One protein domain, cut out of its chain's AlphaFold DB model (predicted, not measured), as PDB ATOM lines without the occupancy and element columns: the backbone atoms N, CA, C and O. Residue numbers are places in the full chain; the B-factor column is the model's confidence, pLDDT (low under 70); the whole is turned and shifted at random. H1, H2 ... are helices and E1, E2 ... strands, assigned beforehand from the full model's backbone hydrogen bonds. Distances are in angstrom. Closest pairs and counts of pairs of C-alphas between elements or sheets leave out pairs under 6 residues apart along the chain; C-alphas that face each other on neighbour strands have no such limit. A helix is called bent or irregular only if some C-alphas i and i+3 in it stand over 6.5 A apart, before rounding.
ATOM      1  N   SER A  10     -33.205   6.825  24.893       41.97
ATOM      2  CA  SER A  10     -33.859   7.778  25.799       41.97
ATOM      3  C   SER A  10     -35.383   7.839  25.671       41.97
ATOM      4  O   SER A  10     -36.035   8.063  26.682       41.97
ATOM      5  N   ALA A  11     -35.987   7.560  24.511       36.09
ATOM      6  CA  ALA A  11     -37.454   7.526  24.412       36.09
ATOM      7  C   ALA A  11     -38.063   6.313  25.148       36.09
ATOM      8  O   ALA A  11     -39.085   6.438  25.821       36.09
ATOM      9  N   CYS A  12     -37.389   5.155  25.104       37.59
ATOM     10  CA  CYS A  12     -37.820   3.939  25.804       37.59
ATOM     11  C   CYS A  12     -37.460   3.971  27.307       37.59
ATOM     12  O   CYS A  12     -38.203   3.458  28.142       37.59
ATOM     13  N   ALA A  13     -36.364   4.639  27.684       32.06
ATOM     14  CA  ALA A  13     -35.931   4.770  29.079       32.06
ATOM     15  C   ALA A  13     -36.782   5.753  29.915       32.06
ATOM     16  O   ALA A  13     -36.847   5.604  31.134       32.06
ATOM     17  N   ILE A  14     -37.472   6.720  29.295       43.66
ATOM     18  CA  ILE A  14     -38.327   7.692  30.009       43.66
ATOM     19  C   ILE A  14     -39.545   7.017  30.664       43.66
ATOM     20  O   ILE A  14     -39.929   7.394  31.772       43.66
ATOM     21  N   ALA A  15     -40.105   5.971  30.046       41.38
ATOM     22  CA  ALA A  15     -41.222   5.215  30.620       41.38
ATOM     23  C   ALA A  15     -40.822   4.396  31.867       41.38
ATOM     24  O   ALA A  15     -41.656   4.141  32.734       41.38
ATOM     25  N   ALA A  16     -39.544   4.019  31.998       37.12
ATOM     26  CA  ALA A  16     -39.044   3.177  33.088       37.12
ATOM     27  C   ALA A  16     -38.729   3.943  34.393       37.12
ATOM     28  O   ALA A  16     -38.490   3.315  35.422       37.12
ATOM     29  N   LEU A  17     -38.742   5.284  34.377       43.06
ATOM     30  CA  LEU A  17     -38.367   6.140  35.518       43.06
ATOM     31  C   LEU A  17     -39.559   6.796  36.243       43.06
ATOM     32  O   LEU A  17     -39.353   7.646  37.105       43.06
ATOM     33  N   GLY A  18     -40.805   6.433  35.914       46.84
ATOM     34  CA  GLY A  18     -41.996   7.013  36.556       46.84
ATOM     35  C   GLY A  18     -42.200   8.508  36.271       46.84
ATOM     36  O   GLY A  18     -42.924   9.184  36.999       46.84
ATOM     37  N   MET A  19     -41.559   9.042  35.227       59.09
ATOM     38  CA  MET A  19     -41.754  10.425  34.798       59.09
ATOM     39  C   MET A  19     -43.078  10.558  34.039       59.09
ATOM     40  O   MET A  19     -43.475   9.658  33.299       59.09
ATOM     41  N   ALA A  20     -43.765  11.689  34.219       80.56
ATOM     42  CA  ALA A  20     -45.029  11.951  33.542       80.56
ATOM     43  C   ALA A  20     -44.868  11.890  32.009       80.56
ATOM     44  O   ALA A  20     -43.894  12.398  31.454       80.56
ATOM     45  N   THR A  21     -45.834  11.262  31.343       87.94
ATOM     46  CA  THR A  21     -46.027  11.183  29.887       87.94
ATOM     47  C   THR A  21     -47.260  11.998  29.484       87.94
ATOM     48  O   THR A  21     -48.084  12.304  30.351       87.94
ATOM     49  N   PRO A  22     -47.476  12.293  28.188       93.56
ATOM     50  CA  PRO A  22     -48.692  12.982  27.749       93.56
ATOM     51  C   PRO A  22     -49.973  12.294  28.238       93.56
ATOM     52  O   PRO A  22     -50.889  12.961  28.712       93.56
ATOM     53  N   HIS A  23     -50.007  10.957  28.235       92.75
ATOM     54  CA  HIS A  23     -51.149  10.197  28.743       92.75
ATOM     55  C   HIS A  23     -51.381  10.386  30.239       92.75
ATOM     56  O   HIS A  23     -52.511  10.625  30.652       92.75
ATOM     57  N   THR A  24     -50.338  10.293  31.066       92.56
ATOM     58  CA  THR A  24     -50.500  10.470  32.518       92.56
ATOM     59  C   THR A  24     -50.796  11.921  32.883       92.56
ATOM     60  O   THR A  24     -51.426  12.174  33.903       92.56
ATOM     61  N   THR A  25     -50.353  12.874  32.058       94.56
ATOM     62  CA  THR A  25     -50.568  14.308  32.279       94.56
ATOM     63  C   THR A  25     -51.979  14.738  31.887       94.56
ATOM     64  O   THR A  25     -52.600  15.498  32.627       94.56
ATOM     65  N   PHE A  26     -52.497  14.279  30.744       95.50
ATOM     66  CA  PHE A  26     -53.749  14.786  30.161       95.50
ATOM     67  C   PHE A  26     -54.908  13.781  30.167       95.50
ATOM     68  O   PHE A  26     -56.063  14.180  30.004       95.50
ATOM     69  N   GLY A  27     -54.633  12.489  30.363       93.06
ATOM     70  CA  GLY A  27     -55.640  11.429  30.343       93.06
ATOM     71  C   GLY A  27     -56.495  11.467  29.074       93.06
ATOM     72  O   GLY A  27     -55.992  11.676  27.972       93.06
ATOM     73  N   ALA A  28     -57.813  11.333  29.239       91.38
ATOM     74  CA  ALA A  28     -58.785  11.370  28.141       91.38
ATOM     75  C   ALA A  28     -58.893  12.736  27.426       91.38
ATOM     76  O   ALA A  28     -59.535  12.835  26.372       91.38
ATOM     77  N   GLY A  29     -58.298  13.787  28.002       95.19
ATOM     78  CA  GLY A  29     -58.190  15.098  27.372       95.19
ATOM     79  C   GLY A  29     -57.229  15.099  26.184       95.19
ATOM     80  O   GLY A  29     -57.436  15.887  25.269       95.19
ATOM     81  N   LEU A  30     -56.225  14.212  26.153       97.31
ATOM     82  CA  LEU A  30     -55.302  14.085  25.022       97.31
ATOM     83  C   LEU A  30     -56.053  13.567  23.789       97.31
ATOM     84  O   LEU A  30     -56.678  12.510  23.840       97.31
ATOM     85  N   LYS A  31     -56.008  14.328  22.696       97.25
ATOM     86  CA  LYS A  31     -56.692  14.017  21.431       97.25
ATOM     87  C   LYS A  31     -55.742  13.750  20.280       97.25
ATOM     88  O   LYS A  31     -56.116  13.028  19.367       97.25
ATOM     89  N   VAL A  32     -54.556  14.346  20.331       97.94
ATOM     90  CA  VAL A  32     -53.483  14.153  19.358       97.94
ATOM     91  C   VAL A  32     -52.161  14.127  20.108       97.94
ATOM     92  O   VAL A  32     -51.971  14.904  21.048       97.94
ATOM     93  N   TRP A  33     -51.269  13.236  19.704       97.62
ATOM     94  CA  TRP A  33     -49.870  13.202  20.077       97.62
ATOM     95  C   TRP A  33     -49.051  12.557  18.956       97.62
ATOM     96  O   TRP A  33     -48.975  11.328  18.858       97.62
ATOM     97  N   HIS A  34     -48.398  13.396  18.152       97.44
ATOM     98  CA  HIS A  34     -47.416  12.957  17.167       97.44
ATOM     99  C   HIS A  34     -45.999  13.189  17.685       97.44
ATOM    100  O   HIS A  34     -45.639  14.282  18.130       97.44
ATOM    101  N   ASP A  35     -45.187  12.138  17.605       91.94
ATOM    102  CA  ASP A  35     -43.855  12.083  18.194       91.94
ATOM    103  C   ASP A  35     -42.842  11.574  17.169       91.94
ATOM    104  O   ASP A  35     -42.563  10.381  17.075       91.94
ATOM    105  N   VAL A  36     -42.266  12.494  16.396       91.88
ATOM    106  CA  VAL A  36     -41.311  12.164  15.320       91.88
ATOM    107  C   VAL A  36     -39.963  11.642  15.826       91.88
ATOM    108  O   VAL A  36     -39.102  11.280  15.027       91.88
ATOM    109  N   TRP A  37     -39.773  11.595  17.145       86.88
ATOM    110  CA  TRP A  37     -38.585  11.051  17.799       86.88
ATOM    111  C   TRP A  37     -38.690   9.563  18.062       86.88
ATOM    112  O   TRP A  37     -37.677   8.913  18.329       86.88
ATOM    113  N   ASP A  38     -39.905   9.031  18.005       89.25
ATOM    114  CA  ASP A  38     -40.165   7.612  18.064       89.25
ATOM    115  C   ASP A  38     -40.098   7.043  16.636       89.25
ATOM    116  O   ASP A  38     -41.059   7.184  15.870       89.25
ATOM    117  N   PRO A  39     -38.982   6.397  16.238       82.75
ATOM    118  CA  PRO A  39     -38.812   5.901  14.873       82.75
ATOM    119  C   PRO A  39     -39.822   4.801  14.516       82.75
ATOM    120  O   PRO A  39     -40.002   4.500  13.338       82.75
ATOM    121  N   ASP A  40     -40.519   4.219  15.499       90.19
ATOM    122  CA  ASP A  40     -41.612   3.273  15.270       90.19
ATOM    123  C   ASP A  40     -42.923   3.947  14.831       90.19
ATOM    124  O   ASP A  40     -43.920   3.252  14.601       90.19
ATOM    125  N   THR A  41     -42.942   5.276  14.698       95.00
ATOM    126  CA  THR A  41     -44.132   6.044  14.306       95.00
ATOM    127  C   THR A  41     -44.004   6.797  12.987       95.00
ATOM    128  O   THR A  41     -45.021   7.276  12.497       95.00
ATOM    129  N   VAL A  42     -42.825   6.859  12.363       97.00
ATOM    130  CA  VAL A  42     -42.600   7.643  11.134       97.00
ATOM    131  C   VAL A  42     -42.257   6.721   9.964       97.00
ATOM    132  O   VAL A  42     -41.270   5.984  10.013       97.00
ATOM    133  N   PHE A  43     -43.045   6.773   8.888       97.25
ATOM    134  CA  PHE A  43     -42.889   5.895   7.724       97.25
ATOM    135  C   PHE A  43     -42.766   6.671   6.417       97.25
ATOM    136  O   PHE A  43     -43.486   7.642   6.167       97.25
ATOM    137  N   ALA A  44     -41.882   6.184   5.548       96.12
ATOM    138  CA  ALA A  44     -41.680   6.739   4.217       96.12
ATOM    139  C   ALA A  44     -42.855   6.462   3.267       96.12
ATOM    140  O   ALA A  44     -43.042   7.156   2.273       96.12
ATOM    141  N   ASP A  45     -43.659   5.446   3.574       93.69
ATOM    142  CA  ASP A  45     -44.757   4.980   2.742       93.69
ATOM    143  C   ASP A  45     -45.849   4.278   3.575       93.69
ATOM    144  O   ASP A  45     -45.691   3.967   4.758       93.69
ATOM    145  N   PHE A  46     -46.963   3.954   2.918       91.75
ATOM    146  CA  PHE A  46     -48.003   3.085   3.479       91.75
ATOM    147  C   PHE A  46     -47.621   1.592   3.443       91.75
ATOM    148  O   PHE A  46     -48.421   0.744   3.834       91.75
ATOM    149  N   ALA A  47     -46.411   1.235   2.995       90.38
ATOM    150  CA  ALA A  47     -45.842  -0.107   3.150       90.38
ATOM    151  C   ALA A  47     -45.284  -0.359   4.549       90.38
ATOM    152  O   ALA A  47     -45.036  -1.512   4.907       90.38
ATOM    153  N   GLY A  48     -45.156   0.691   5.359       90.56
ATOM    154  CA  GLY A  48     -44.567   0.582   6.679       90.56
ATOM    155  C   GLY A  48     -43.054   0.582   6.663       90.56
ATOM    156  O   GLY A  48     -42.461   0.128   7.641       90.56
ATOM    157  N   THR A  49     -42.440   1.069   5.583       93.44
ATOM    158  CA  THR A  49     -41.000   1.304   5.519       93.44
ATOM    159  C   THR A  49     -40.656   2.417   6.507       93.44
ATOM    160  O   THR A  49     -41.144   3.536   6.324       93.44
ATOM    161  N   PRO A  50     -39.869   2.155   7.571       95.56
ATOM    162  CA  PRO A  50     -39.463   3.203   8.502       95.56
ATOM    163  C   PRO A  50     -38.759   4.334   7.757       95.56
ATOM    164  O   PRO A  50     -37.956   4.075   6.857       95.56
ATOM    165  N   ALA A  51     -39.066   5.578   8.114       96.19
ATOM    166  CA  ALA A  51     -38.397   6.721   7.518       96.19
ATOM    167  C   ALA A  51     -36.910   6.729   7.899       96.19
ATOM    168  O   ALA A  51     -36.526   6.455   9.038       96.19
ATOM    169  N   THR A  52     -36.064   7.063   6.933       95.06
ATOM    170  CA  THR A  52     -34.628   7.270   7.135       95.06
ATOM    171  C   THR A  52     -34.292   8.714   6.819       95.06
ATOM    172  O   THR A  52     -35.045   9.394   6.131       95.06
ATOM    173  N   LEU A  53     -33.161   9.211   7.313       94.31
ATOM    174  CA  LEU A  53     -32.758  10.591   7.051       94.31
ATOM    175  C   LEU A  53     -32.773  10.898   5.541       94.31
ATOM    176  O   LEU A  53     -32.199  10.148   4.753       94.31
ATOM    177  N   GLY A  54     -33.474  11.965   5.156       93.44
ATOM    178  CA  GLY A  54     -33.663  12.390   3.769       93.44
ATOM    179  C   GLY A  54     -34.720  11.625   2.972       93.44
ATOM    180  O   GLY A  54     -34.959  11.963   1.813       93.44
ATOM    181  N   SER A  55     -35.399  10.634   3.556       95.44
ATOM    182  CA  SER A  55     -36.584  10.056   2.925       95.44
ATOM    183  C   SER A  55     -37.772  11.001   3.069       95.44
ATOM    184  O   SER A  55     -37.935  11.676   4.086       95.44
ATOM    185  N   ARG A  56     -38.655  10.990   2.075       96.94
ATOM    186  CA  ARG A  56     -39.994  11.567   2.220       96.94
ATOM    187  C   ARG A  56     -40.803  10.781   3.253       96.94
ATOM    188  O   ARG A  56     -40.495   9.616   3.491       96.94
ATOM    189  N   VAL A  57     -41.799  11.413   3.870       98.00
ATOM    190  CA  VAL A  57     -42.652  10.826   4.914       98.00
ATOM    191  C   VAL A  57     -44.106  10.831   4.465       98.00
ATOM    192  O   VAL A  57     -44.694  11.881   4.224       98.00
ATOM    193  N   ALA A  58     -44.700   9.642   4.385       97.50
ATOM    194  CA  ALA A  58     -46.090   9.458   3.979       97.50
ATOM    195  C   ALA A  58     -47.045   9.294   5.164       97.50
ATOM    196  O   ALA A  58     -48.241   9.544   5.020       97.50
ATOM    197  N   LEU A  59     -46.536   8.827   6.307       97.75
ATOM    198  CA  LEU A  59     -47.351   8.445   7.454       97.75
ATOM    199  C   LEU A  59     -46.613   8.743   8.762       97.75
ATOM    200  O   LEU A  59     -45.489   8.280   8.961       97.75
ATOM    201  N   VAL A  60     -47.281   9.465   9.661       98.25
ATOM    202  CA  VAL A  60     -46.866   9.630  11.059       98.25
ATOM    203  C   VAL A  60     -47.978   9.107  11.954       98.25
ATOM    204  O   VAL A  60     -49.132   9.526  11.843       98.25
ATOM    205  N   LEU A  61     -47.637   8.162  12.826       98.06
ATOM    206  CA  LEU A  61     -48.578   7.595  13.776       98.06
ATOM    207  C   LEU A  61     -48.783   8.536  14.961       98.06
ATOM    208  O   LEU A  61     -47.890   9.245  15.413       98.06
ATOM    209  N   ASP A  62     -50.000   8.468  15.466       97.50
ATOM    210  CA  ASP A  62     -50.510   9.198  16.605       97.50
ATOM    211  C   ASP A  62     -50.537   8.211  17.761       97.50
ATOM    212  O   ASP A  62     -50.963   7.065  17.592       97.50
ATOM    213  N   LYS A  63     -50.072   8.658  18.920       95.50
ATOM    214  CA  LYS A  63     -49.942   7.828  20.117       95.50
ATOM    215  C   LYS A  63     -51.040   8.116  21.135       95.50
ATOM    216  O   LYS A  63     -51.110   7.423  22.144       95.50
ATOM    217  N   SER A  64     -51.906   9.105  20.905       95.62
ATOM    218  CA  SER A  64     -52.834   9.657  21.904       95.62
ATOM    219  C   SER A  64     -53.807   8.635  22.499       95.62
ATOM    220  O   SER A  64     -54.221   8.783  23.651       95.62
ATOM    221  N   LEU A  65     -54.104   7.557  21.767       94.56
ATOM    222  CA  LEU A  65     -55.008   6.484  22.191       94.56
ATOM    223  C   LEU A  65     -54.294   5.208  22.664       94.56
ATOM    224  O   LEU A  65     -54.957   4.234  23.012       94.56
ATOM    225  N   TRP A  66     -52.958   5.190  22.707       93.06
ATOM    226  CA  TRP A  66     -52.195   3.969  23.007       93.06
ATOM    227  C   TRP A  66     -51.968   3.749  24.507       93.06
ATOM    228  O   TRP A  66     -51.421   2.726  24.908       93.06
ATOM    229  N   ASN A  67     -52.379   4.692  25.363       90.00
ATOM    230  CA  ASN A  67     -52.183   4.644  26.817       90.00
ATOM    231  C   ASN A  67     -50.729   4.328  27.225       90.00
ATOM    232  O   ASN A  67     -50.480   3.547  28.142       90.00
ATOM    233  N   GLY A  68     -49.762   4.922  26.522       87.25
ATOM    234  CA  GLY A  68     -48.330   4.734  26.771       87.25
ATOM    235  C   GLY A  68     -47.751   3.412  26.261       87.25
ATOM    236  O   GLY A  68     -46.579   3.135  26.514       87.25
ATOM    237  N   ARG A  69     -48.535   2.596  25.545       90.88
ATOM    238  CA  ARG A  69     -48.056   1.378  24.882       90.88
ATOM    239  C   ARG A  69     -47.210   1.721  23.656       90.88
ATOM    240  O   ARG A  69     -47.438   2.723  22.986       90.88
ATOM    241  N   THR A  70     -46.252   0.856  23.331       93.00
ATOM    242  CA  THR A  70     -45.567   0.894  22.029       93.00
ATOM    243  C   THR A  70     -46.515   0.452  20.915       93.00
ATOM    244  O   THR A  70     -47.494  -0.249  21.170       93.00
ATOM    245  N   ARG A  71     -46.187   0.752  19.651       93.88
ATOM    246  CA  ARG A  71     -46.952   0.278  18.481       93.88
ATOM    247  C   ARG A  71     -47.194  -1.238  18.506       93.88
ATOM    248  O   ARG A  71     -48.284  -1.702  18.187       93.88
ATOM    249  N   ALA A 224     -50.412  11.086   0.644       88.75
ATOM    250  CA  ALA A 224     -50.298  10.130  -0.454       88.75
ATOM    251  C   ALA A 224     -49.465  10.658  -1.635       88.75
ATOM    252  O   ALA A 224     -48.858   9.865  -2.354       88.75
ATOM    253  N   SER A 225     -49.429  11.977  -1.852       93.31
ATOM    254  CA  SER A 225     -48.685  12.581  -2.958       93.31
ATOM    255  C   SER A 225     -47.221  12.749  -2.586       93.31
ATOM    256  O   SER A 225     -46.886  13.605  -1.773       93.31
ATOM    257  N   THR A 226     -46.335  11.983  -3.223       93.75
ATOM    258  CA  THR A 226     -44.887  12.048  -2.979       93.75
ATOM    259  C   THR A 226     -44.320  13.457  -3.130       93.75
ATOM    260  O   THR A 226     -43.434  13.818  -2.371       93.75
ATOM    261  N   ALA A 227     -44.825  14.274  -4.060       94.38
ATOM    262  CA  ALA A 227     -44.347  15.650  -4.221       94.38
ATOM    263  C   ALA A 227     -44.600  16.514  -2.973       94.38
ATOM    264  O   ALA A 227     -43.738  17.305  -2.625       94.38
ATOM    265  N   GLN A 228     -45.712  16.263  -2.275       97.31
ATOM    266  CA  GLN A 228     -46.187  17.023  -1.113       97.31
ATOM    267  C   GLN A 228     -45.769  16.407   0.234       97.31
ATOM    268  O   GLN A 228     -46.251  16.824   1.287       97.31
ATOM    269  N   GLN A 229     -44.976  15.332   0.218       98.00
ATOM    270  CA  GLN A 229     -44.519  14.686   1.445       98.00
ATOM    271  C   GLN A 229     -43.328  15.447   2.028       98.00
ATOM    272  O   GLN A 229     -42.313  15.547   1.327       98.00
ATOM    273  N   PRO A 230     -43.385  15.837   3.318       98.19
ATOM    274  CA  PRO A 230     -42.235  16.423   3.988       98.19
ATOM    275  C   PRO A 230     -41.086  15.413   4.080       98.19
ATOM    276  O   PRO A 230     -41.273  14.197   3.951       98.19
ATOM    277  N   PHE A 231     -39.883  15.911   4.351       97.69
ATOM    278  CA  PHE A 231     -38.693  15.079   4.523       97.69
ATOM    279  C   PHE A 231     -38.455  14.744   5.992       97.69
ATOM    280  O   PHE A 231     -38.556  15.612   6.858       97.69
ATOM    281  N   TYR A 232     -38.069  13.501   6.277       97.81
ATOM    282  CA  TYR A 232     -37.528  13.146   7.584       97.81
ATOM    283  C   TYR A 232     -36.112  13.705   7.708       97.81
ATOM    284  O   TYR A 232     -35.220  13.364   6.924       97.81
ATOM    285  N   GLY A 233     -35.922  14.589   8.677       96.31
ATOM    286  CA  GLY A 233     -34.709  15.367   8.853       96.31
ATOM    287  C   GLY A 233     -34.111  15.245  10.247       96.31
ATOM    288  O   GLY A 233     -34.668  14.613  11.148       96.31
ATOM    289  N   ARG A 234     -32.967  15.901  10.418       96.06
ATOM    290  CA  ARG A 234     -32.394  16.222  11.720       96.06
ATOM    291  C   ARG A 234     -31.747  17.600  11.695       96.06
ATOM    292  O   ARG A 234     -31.136  17.988  10.698       96.06
ATOM    293  N   VAL A 235     -31.813  18.288  12.823       96.94
ATOM    294  CA  VAL A 235     -31.081  19.539  13.069       96.94
ATOM    295  C   VAL A 235     -30.398  19.478  14.436       96.94
ATOM    296  O   VAL A 235     -30.712  18.587  15.226       96.94
TER     297      VAL A 235
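What this domain is: This is residues 10 to 71 and 224 to 235 of the 588 residues of an uncharacterized protein of Erythrobacter sp. SG61-1L (UniProt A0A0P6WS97). The domain has little regular structure: it is mostly an elongated, winding loop, with H1, H2 and E1 towards one end and E2 towards the other. Residues 35 to 71 run from E1 to the far end and fold back towards H2. The 74 printed residues include H1, H2, E1 and E2 in that order, mixed in class, with 24 residues in named elements. The whole is only just loose, close to compact, with a radius of gyration of the C-alphas of 13.8 A and spans of 40 by 24 by 22 A.

How they stand to each other: H2, residues 22 to 29, is irregular, with C-alphas 25 and 28 9.7 A apart. A tight link joins it to E1, residues 30 to 34; their closest C-alphas, of His 23 and Leu 30, are 6.8 A apart. H1, residues 10 to 15, is apart from H2 and E1. E2, residues 231 to 235, is apart from H1, H2 and E1. E1 and E2 pair with no named strand. O i to N i+4 pairs are within hydrogen-bond range in 1 of 2 cases in H1 and 2 of 4 in H2.

Where its parts are: H2 spans 9.7 A, E1 11.2 A, H1 9.2 A and E2 12.3 A. C-alpha 22 is at (-48.692, 12.982, 27.749) and C-alpha 235 at (-31.081, 19.539, 13.069).

The domain as a whole: The farthest C-alphas, of Gly 18 and Ala 227, are 41.7 A apart. Residues 72 to 223 are not printed, leaving a 21.6 A gap between C-alphas 71 and 224. Of the links printed whole, none is long. Residues 10 to 19 have pLDDT under 70.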